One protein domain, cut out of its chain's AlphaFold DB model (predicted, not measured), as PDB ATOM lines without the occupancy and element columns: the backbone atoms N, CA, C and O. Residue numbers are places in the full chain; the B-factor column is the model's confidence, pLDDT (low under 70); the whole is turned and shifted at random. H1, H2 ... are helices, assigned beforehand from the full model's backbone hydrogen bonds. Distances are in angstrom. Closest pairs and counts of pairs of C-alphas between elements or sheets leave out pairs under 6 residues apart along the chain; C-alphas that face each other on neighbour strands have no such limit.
ATOM      1  N   HIS A  72     -13.198  -2.156  30.176       76.06
ATOM      2  CA  HIS A  72     -13.434  -0.774  30.593       76.06
ATOM      3  C   HIS A  72     -13.314  -0.650  32.126       76.06
ATOM      4  O   HIS A  72     -13.898  -1.482  32.830       76.06
ATOM      5  N   PRO A  73     -12.647   0.388  32.683       71.75
ATOM      6  CA  PRO A  73     -12.411   0.518  34.129       71.75
ATOM      7  C   PRO A  73     -13.667   0.348  34.993       71.75
ATOM      8  O   PRO A  73     -13.629  -0.311  36.028       71.75
ATOM      9  N   LYS A  74     -14.807   0.861  34.514       77.75
ATOM     10  CA  LYS A  74     -16.124   0.742  35.166       77.75
ATOM     11  C   LYS A  74     -16.650  -0.702  35.278       77.75
ATOM     12  O   LYS A  74     -17.349  -1.013  36.233       77.75
ATOM     13  N   TRP A  75     -16.317  -1.584  34.332       78.38
ATOM     14  CA  TRP A  75     -16.878  -2.942  34.226       78.38
ATOM     15  C   TRP A  75     -15.837  -4.054  34.411       78.38
ATOM     16  O   TRP A  75     -16.151  -5.235  34.252       78.38
ATOM     17  N   ARG A  76     -14.596  -3.709  34.765       79.50
ATOM     18  CA  ARG A  76     -13.488  -4.665  34.929       79.50
ATOM     19  C   ARG A  76     -13.781  -5.771  35.942       79.50
ATOM     20  O   ARG A  76     -13.440  -6.930  35.702       79.50
ATOM     21  N   GLY A  77     -14.464  -5.435  37.039       82.88
ATOM     22  CA  GLY A  77     -14.895  -6.412  38.043       82.88
ATOM     23  C   GLY A  77     -15.862  -7.457  37.479       82.88
ATOM     24  O   GLY A  77     -15.673  -8.649  37.706       82.88
ATOM     25  N   TYR A  78     -16.834  -7.029  36.667       86.25
ATOM     26  CA  TYR A  78     -17.805  -7.927  36.037       86.25
ATOM     27  C   TYR A  78     -17.134  -8.914  35.071       86.25
ATOM     28  O   TYR A  78     -17.347 -10.119  35.171       86.25
ATOM     29  N   HIS A  79     -16.249  -8.423  34.199       84.25
ATOM     30  CA  HIS A  79     -15.524  -9.265  33.238       84.25
ATOM     31  C   HIS A  79     -14.598 -10.274  33.932       84.25
ATOM     32  O   HIS A  79     -14.511 -11.431  33.526       84.25
ATOM     33  N   THR A  80     -13.944  -9.859  35.021       85.12
ATOM     34  CA  THR A  80     -13.071 -10.742  35.811       85.12
ATOM     35  C   THR A  80     -13.878 -11.802  36.570       85.12
ATOM     36  O   THR A  80     -13.449 -12.952  36.675       85.12
ATOM     37  N   GLY A  81     -15.066 -11.448  37.072       85.94
ATOM     38  CA  GLY A  81     -16.006 -12.403  37.660       85.94
ATOM     39  C   GLY A  81     -16.482 -13.435  36.639       85.94
ATOM     40  O   GLY A  81     -16.388 -14.633  36.891       85.94
ATOM     41  N   LEU A  82     -16.892 -12.977  35.451       87.50
ATOM     42  CA  LEU A  82     -17.336 -13.845  34.359       87.50
ATOM     43  C   LEU A  82     -16.247 -14.840  33.933       87.50
ATOM     44  O   LEU A  82     -16.532 -16.021  33.738       87.50
ATOM     45  N   TYR A  83     -14.991 -14.386  33.859       87.31
ATOM     46  CA  TYR A  83     -13.845 -15.255  33.588       87.31
ATOM     47  C   TYR A  83     -13.712 -16.378  34.629       87.31
ATOM     48  O   TYR A  83     -13.582 -17.545  34.264       87.31
ATOM     49  N   ASN A  84     -13.817 -16.054  35.921       86.94
ATOM     50  CA  ASN A  84     -13.758 -17.060  36.984       86.94
ATOM     51  C   ASN A  84     -14.935 -18.045  36.924       86.94
ATOM     52  O   ASN A  84     -14.740 -19.239  37.144       86.94
ATOM     53  N   CYS A  85     -16.141 -17.583  36.586       87.50
ATOM     54  CA  CYS A  85     -17.298 -18.462  36.408       87.50
ATOM     55  C   CYS A  85     -17.086 -19.466  35.265       87.50
ATOM     56  O   CYS A  85     -17.427 -20.639  35.414       87.50
ATOM     57  N   MET A  86     -16.479 -19.038  34.154       85.56
ATOM     58  CA  MET A  86     -16.223 -19.908  33.002       85.56
ATOM     59  C   MET A  86     -15.299 -21.086  33.348       85.56
ATOM     60  O   MET A  86     -15.494 -22.191  32.840       85.56
ATOM     61  N   LEU A  87     -14.337 -20.889  34.259       83.94
ATOM     62  CA  LEU A  87     -13.458 -21.967  34.732       83.94
ATOM     63  C   LEU A  87     -14.248 -23.084  35.423       83.94
ATOM     64  O   LEU A  87     -14.019 -24.267  35.162       83.94
ATOM     65  N   TRP A  88     -15.214 -22.713  36.264       86.25
ATOM     66  CA  TRP A  88     -16.079 -23.677  36.944       86.25
ATOM     67  C   TRP A  88     -17.045 -24.360  35.981       86.25
ATOM     68  O   TRP A  88     -17.212 -25.575  36.060       86.25
ATOM     69  N   LEU A  89     -17.607 -23.620  35.021       86.19
ATOM     70  CA  LEU A  89     -18.452 -24.198  33.974       86.19
ATOM     71  C   LEU A  89     -17.697 -25.258  33.159       86.19
ATOM     72  O   LEU A  89     -18.221 -26.351  32.940       86.19
ATOM     73  N   GLY A  90     -16.447 -24.983  32.778       84.12
ATOM     74  CA  GLY A  90     -15.597 -25.957  32.091       84.12
ATOM     75  C   GLY A  90     -15.374 -27.231  32.914       84.12
ATOM     76  O   GLY A  90     -15.512 -28.339  32.392       84.12
ATOM     77  N   ALA A  91     -15.108 -27.093  34.217       82.56
ATOM     78  CA  ALA A  91     -14.953 -28.233  35.122       82.56
ATOM     79  C   ALA A  91     -16.246 -29.059  35.267       82.56
ATOM     80  O   ALA A  91     -16.197 -30.294  35.302       82.56
ATOM     81  N   THR A  92     -17.410 -28.403  35.305       85.31
ATOM     82  CA  THR A  92     -18.716 -29.077  35.336       85.31
ATOM     83  C   THR A  92     -18.963 -29.877  34.058       85.31
ATOM     84  O   THR A  92     -19.335 -31.048  34.142       85.31
ATOM     85  N   VAL A  93     -18.698 -29.302  32.880       85.12
ATOM     86  CA  VAL A  93     -18.860 -29.993  31.586       85.12
ATOM     87  C   VAL A  93     -17.916 -31.193  31.471       85.12
ATOM     88  O   VAL A  93     -18.330 -32.274  31.040       85.12
ATOM     89  N   ALA A  94     -16.663 -31.047  31.912       80.75
ATOM     90  CA  ALA A  94     -15.705 -32.150  31.949       80.75
ATOM     91  C   ALA A  94     -16.192 -33.292  32.857       80.75
ATOM     92  O   ALA A  94     -16.196 -34.457  32.451       80.75
ATOM     93  N   SER A  95     -16.677 -32.958  34.056       80.31
ATOM     94  CA  SER A  95     -17.215 -33.938  35.009       80.31
ATOM     95  C   SER A  95     -18.443 -34.662  34.450       80.31
ATOM     96  O   SER A  95     -18.565 -35.881  34.586       80.31
ATOM     97  N   TRP A  96     -19.322 -33.939  33.750       82.44
ATOM     98  CA  TRP A  96     -20.499 -34.514  33.098       82.44
ATOM     99  C   TRP A  96     -20.126 -35.481  31.970       82.44
ATOM    100  O   TRP A  96     -20.710 -36.556  31.844       82.44
ATOM    101  N   THR A  97     -19.108 -35.131  31.182       80.38
ATOM    102  CA  THR A  97     -18.598 -35.980  30.094       80.38
ATOM    103  C   THR A  97     -18.039 -37.293  30.640       80.38
ATOM    104  O   THR A  97     -18.345 -38.364  30.113       80.38
ATOM    105  N   ILE A  98     -17.279 -37.236  31.739       78.44
ATOM    106  CA  ILE A  98     -16.736 -38.425  32.414       78.44
ATOM    107  C   ILE A  98     -17.869 -39.294  32.975       78.44
ATOM    108  O   ILE A  98     -17.859 -40.510  32.790       78.44
ATOM    109  N   PHE A  99     -18.883 -38.684  33.595       77.56
ATOM    110  CA  PHE A  99     -20.061 -39.403  34.080       77.56
ATOM    111  C   PHE A  99     -20.844 -40.090  32.948       77.56
ATOM    112  O   PHE A  99     -21.285 -41.229  33.104       77.56
ATOM    113  N   GLY A 100     -20.982 -39.436  31.791       76.38
ATOM    114  CA  GLY A 100     -21.595 -40.022  30.598       76.38
ATOM    115  C   GLY A 100     -20.823 -41.237  30.079       76.38
ATOM    116  O   GLY A 100     -21.418 -42.286  29.844       76.38
ATOM    117  N   CYS A 101     -19.492 -41.131  29.996       72.75
ATOM    118  CA  CYS A 101     -18.618 -42.236  29.588       72.75
ATOM    119  C   CYS A 101     -18.651 -43.402  30.580       72.75
ATOM    120  O   CYS A 101     -18.476 -44.549  30.184       72.75
ATOM    121  N   SER A 102     -18.914 -43.121  31.859       67.88
ATOM    122  CA  SER A 102     -19.024 -44.140  32.900       67.88
ATOM    123  C   SER A 102     -20.138 -45.149  32.599       67.88
ATOM    124  O   SER A 102     -19.997 -46.337  32.849       67.88
ATOM    125  N   LYS A 103     -21.250 -44.708  32.007       68.38
ATOM    126  CA  LYS A 103     -22.394 -45.586  31.716       68.38
ATOM    127  C   LYS A 103     -22.180 -46.498  30.501       68.38
ATOM    128  O   LYS A 103     -23.053 -47.312  30.216       68.38
ATOM    129  N   TRP A 104     -21.077 -46.347  29.765       68.25
ATOM    130  CA  TRP A 104     -20.790 -47.086  28.534       68.25
ATOM    131  C   TRP A 104     -19.707 -48.145  28.764       68.25
ATOM    132  O   TRP A 104     -18.566 -47.821  29.078       68.25
ATOM    133  N   ASP A 105     -20.042 -49.418  28.541       62.88
ATOM    134  CA  ASP A 105     -19.167 -50.576  28.796       62.88
ATOM    135  C   ASP A 105     -18.227 -50.888  27.609       62.88
ATOM    136  O   ASP A 105     -18.013 -52.036  27.225       62.88
ATOM    137  N   ASN A 106     -17.703 -49.845  26.955       72.88
ATOM    138  CA  ASN A 106     -16.837 -49.976  25.781       72.88
ATOM    139  C   ASN A 106     -15.359 -49.767  26.176       72.88
ATOM    140  O   ASN A 106     -15.055 -48.753  26.816       72.88
ATOM    141  N   PRO A 107     -14.415 -50.642  25.761       68.44
ATOM    142  CA  PRO A 107     -12.981 -50.463  26.007       68.44
ATOM    143  C   PRO A 107     -12.413 -49.113  25.540       68.44
ATOM    144  O   PRO A 107     -11.398 -48.664  26.057       68.44
ATOM    145  N   TYR A 108     -13.067 -48.428  24.596       71.31
ATOM    146  CA  TYR A 108     -12.616 -47.130  24.080       71.31
ATOM    147  C   TYR A 108     -13.176 -45.907  24.824       71.31
ATOM    148  O   TYR A 108     -12.815 -44.778  24.484       71.31
ATOM    149  N   ALA A 109     -14.022 -46.089  25.846       71.38
ATOM    150  CA  ALA A 109     -14.690 -44.988  26.548       71.38
ATOM    151  C   ALA A 109     -13.710 -43.974  27.177       71.38
ATOM    152  O   ALA A 109     -14.003 -42.783  27.244       71.38
ATOM    153  N   PHE A 110     -12.501 -44.408  27.557       71.94
ATOM    154  CA  PHE A 110     -11.466 -43.527  28.117       71.94
ATOM    155  C   PHE A 110     -10.885 -42.525  27.105       71.94
ATOM    156  O   PHE A 110     -10.293 -41.523  27.508       71.94
ATOM    157  N   ARG A 111     -11.035 -42.772  25.794       78.56
ATOM    158  CA  ARG A 111     -10.536 -41.870  24.743       78.56
ATOM    159  C   ARG A 111     -11.439 -40.654  24.560       78.56
ATOM    160  O   ARG A 111     -10.955 -39.599  24.172       78.56
ATOM    161  N   ILE A 112     -12.728 -40.776  24.866       80.62
ATOM    162  CA  ILE A 112     -13.728 -39.709  24.705       80.62
ATOM    163  C   ILE A 112     -13.338 -38.422  25.460       80.62
ATOM    164  O   ILE A 112     -13.291 -37.371  24.819       80.62
ATOM    165  N   PRO A 113     -12.983 -38.447  26.762       80.62
ATOM    166  CA  PRO A 113     -12.544 -37.232  27.451       80.62
ATOM    167  C   PRO A 113     -11.233 -36.665  26.885       80.62
ATOM    168  O   PRO A 113     -11.043 -35.452  26.899       80.62
ATOM    169  N   ILE A 114     -10.350 -37.510  26.338       81.50
ATOM    170  CA  ILE A 114      -9.102 -37.069  25.694       81.50
ATOM    171  C   ILE A 114      -9.415 -36.299  24.402       81.50
ATOM    172  O   ILE A 114      -8.881 -35.212  24.191       81.50
ATOM    173  N   TRP A 115     -10.326 -36.814  23.572       83.25
ATOM    174  CA  TRP A 115     -10.800 -36.116  22.374       83.25
ATOM    175  C   TRP A 115     -11.545 -34.823  22.712       83.25
ATOM    176  O   TRP A 115     -11.331 -33.811  22.050       83.25
ATOM    177  N   GLY A 116     -12.363 -34.824  23.769       84.31
ATOM    178  CA  GLY A 116     -13.042 -33.618  24.253       84.31
ATOM    179  C   GLY A 116     -12.064 -32.530  24.704       84.31
ATOM    180  O   GLY A 116     -12.237 -31.357  24.367       84.31
ATOM    181  N   GLN A 117     -10.990 -32.917  25.397       83.94
ATOM    182  CA  GLN A 117      -9.917 -31.998  25.777       83.94
ATOM    183  C   GLN A 117      -9.203 -31.424  24.546       83.94
ATOM    184  O   GLN A 117      -8.975 -30.217  24.481       83.94
ATOM    185  N   LEU A 118      -8.883 -32.272  23.561       85.94
ATOM    186  CA  LEU A 118      -8.233 -31.851  22.318       85.94
ATOM    187  C   LEU A 118      -9.109 -30.859  21.537       85.94
ATOM    188  O   LEU A 118      -8.624 -29.826  21.086       85.94
ATOM    189  N   PHE A 119     -10.407 -31.142  21.435       88.31
ATOM    190  CA  PHE A 119     -11.377 -30.281  20.766       88.31
ATOM    191  C   PHE A 119     -11.455 -28.891  21.410       88.31
ATOM    192  O   PHE A 119     -11.359 -27.882  20.713       88.31
ATOM    193  N   SER A 120     -11.541 -28.832  22.742       84.88
ATOM    194  CA  SER A 120     -11.536 -27.566  23.486       84.88
ATOM    195  C   SER A 120     -10.252 -26.760  23.240       84.88
ATOM    196  O   SER A 120     -10.310 -25.562  22.955       84.88
ATOM    197  N   SER A 121      -9.085 -27.415  23.252       86.31
ATOM    198  CA  SER A 121      -7.806 -26.756  22.964       86.31
ATOM    199  C   SER A 121      -7.710 -26.219  21.533       86.31
ATOM    200  O   SER A 121      -7.171 -25.130  21.338       86.31
ATOM    201  N   ILE A 122      -8.255 -26.933  20.543       89.06
ATOM    202  CA  ILE A 122      -8.284 -26.467  19.148       89.06
ATOM    203  C   ILE A 122      -9.155 -25.217  19.017       89.06
ATOM    204  O   ILE A 122      -8.730 -24.251  18.390       89.06
ATOM    205  N   ILE A 123     -10.337 -25.198  19.643       89.38
ATOM    206  CA  ILE A 123     -11.227 -24.029  19.607       89.38
ATOM    207  C   ILE A 123     -10.526 -22.797  20.175       89.38
ATOM    208  O   ILE A 123     -10.559 -21.736  19.555       89.38
ATOM    209  N   VAL A 124      -9.864 -22.931  21.327       86.19
ATOM    210  CA  VAL A 124      -9.119 -21.815  21.926       86.19
ATOM    211  C   VAL A 124      -7.961 -21.390  21.022       86.19
ATOM    212  O   VAL A 124      -7.782 -20.197  20.797       86.19
ATOM    213  N   GLY A 125      -7.215 -22.343  20.454       87.38
ATOM    214  CA  GLY A 125      -6.110 -22.057  19.536       87.38
ATOM    215  C   GLY A 125      -6.547 -21.281  18.293       87.38
ATOM    216  O   GLY A 125      -5.891 -20.318  17.909       87.38
ATOM    217  N   VAL A 126      -7.688 -21.643  17.704       89.75
ATOM    218  CA  VAL A 126      -8.280 -20.903  16.578       89.75
ATOM    219  C   VAL A 126      -8.806 -19.541  17.036       89.75
ATOM    220  O   VAL A 126      -8.601 -18.541  16.354       89.75
ATOM    221  N   GLY A 127      -9.435 -19.478  18.213       84.88
ATOM    222  CA  GLY A 127      -9.975 -18.247  18.786       84.88
ATOM    223  C   GLY A 127      -8.919 -17.162  19.001       84.88
ATOM    224  O   GLY A 127      -9.207 -15.992  18.766       84.88
ATOM    225  N   VAL A 128      -7.687 -17.531  19.360       85.25
ATOM    226  CA  VAL A 128      -6.579 -16.577  19.557       85.25
ATOM    227  C   VAL A 128      -6.280 -15.760  18.295       85.25
ATOM    228  O   VAL A 128      -5.967 -14.581  18.414       85.25
ATOM    229  N   PHE A 129      -6.440 -16.325  17.094       84.50
ATOM    230  CA  PHE A 129      -6.192 -15.590  15.846       84.50
ATOM    231  C   PHE A 129      -7.235 -14.503  15.551       84.50
ATOM    232  O   PHE A 129      -6.945 -13.569  14.808       84.50
ATOM    233  N   PHE A 130      -8.438 -14.604  16.123       83.69
ATOM    234  CA  PHE A 130      -9.507 -13.618  15.933       83.69
ATOM    235  C   PHE A 130      -9.502 -12.504  16.984       83.69
ATOM    236  O   PHE A 130     -10.214 -11.508  16.837       83.69
ATOM    237  N   VAL A 131      -8.736 -12.670  18.060       82.44
ATOM    238  CA  VAL A 131      -8.722 -11.747  19.191       82.44
ATOM    239  C   VAL A 131      -7.726 -10.611  18.910       82.44
ATOM    240  O   VAL A 131      -6.557 -10.886  18.644       82.44
ATOM    241  N   PRO A 132      -8.150  -9.331  18.960       79.12
ATOM    242  CA  PRO A 132      -7.249  -8.212  18.710       79.12
ATOM    243  C   PRO A 132      -6.214  -8.076  19.834       79.12
ATOM    244  O   PRO A 132      -6.503  -8.345  21.003       79.12
TER     245      PRO A 132
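This is residues 72 to 132 of the 253 residues of an uncharacterized protein of Verticillium longisporum (UniProt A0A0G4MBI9). Two long helices make a narrow, open V, a helical hairpin in which H1 and H2 meet near the loop that joins them and spread toward their other ends. Along the printed part H1 comes first and then H2; the class is all helix, with 61 residues printed and no named strand. The whole is only just extended, close to loose, with a radius of gyration of the C-alphas of 16.0 A, and a rod spanning 52 by 24 by 8 A.

H1, residues 76 to 102, touches H2, residues 111 to 130, with residues 94 to 101 alone, meeting residues 112 to 113 of H2. The closest C-alphas, of Ile 98 and Pro 113, are 6.6 A apart. The helices run opposite ways at a shallow tilt of 27 degrees. O i to N i+4 pairs are within hydrogen-bond range for 22 of 23 in H1 and 14 of 16 in H2.

H1 begins at C-alpha 76 (-13.488, -4.665, 34.929) and is 39.9 A long. H2 is 29.6 A long and ends at C-alpha 130 (-9.507, -13.618, 15.933).

The farthest C-alphas, Lys 74 and Pro 107, are 52.1 A apart. The printed part has no cut, and the link is short. Residues 102 to 105 and 107 have pLDDT under 70.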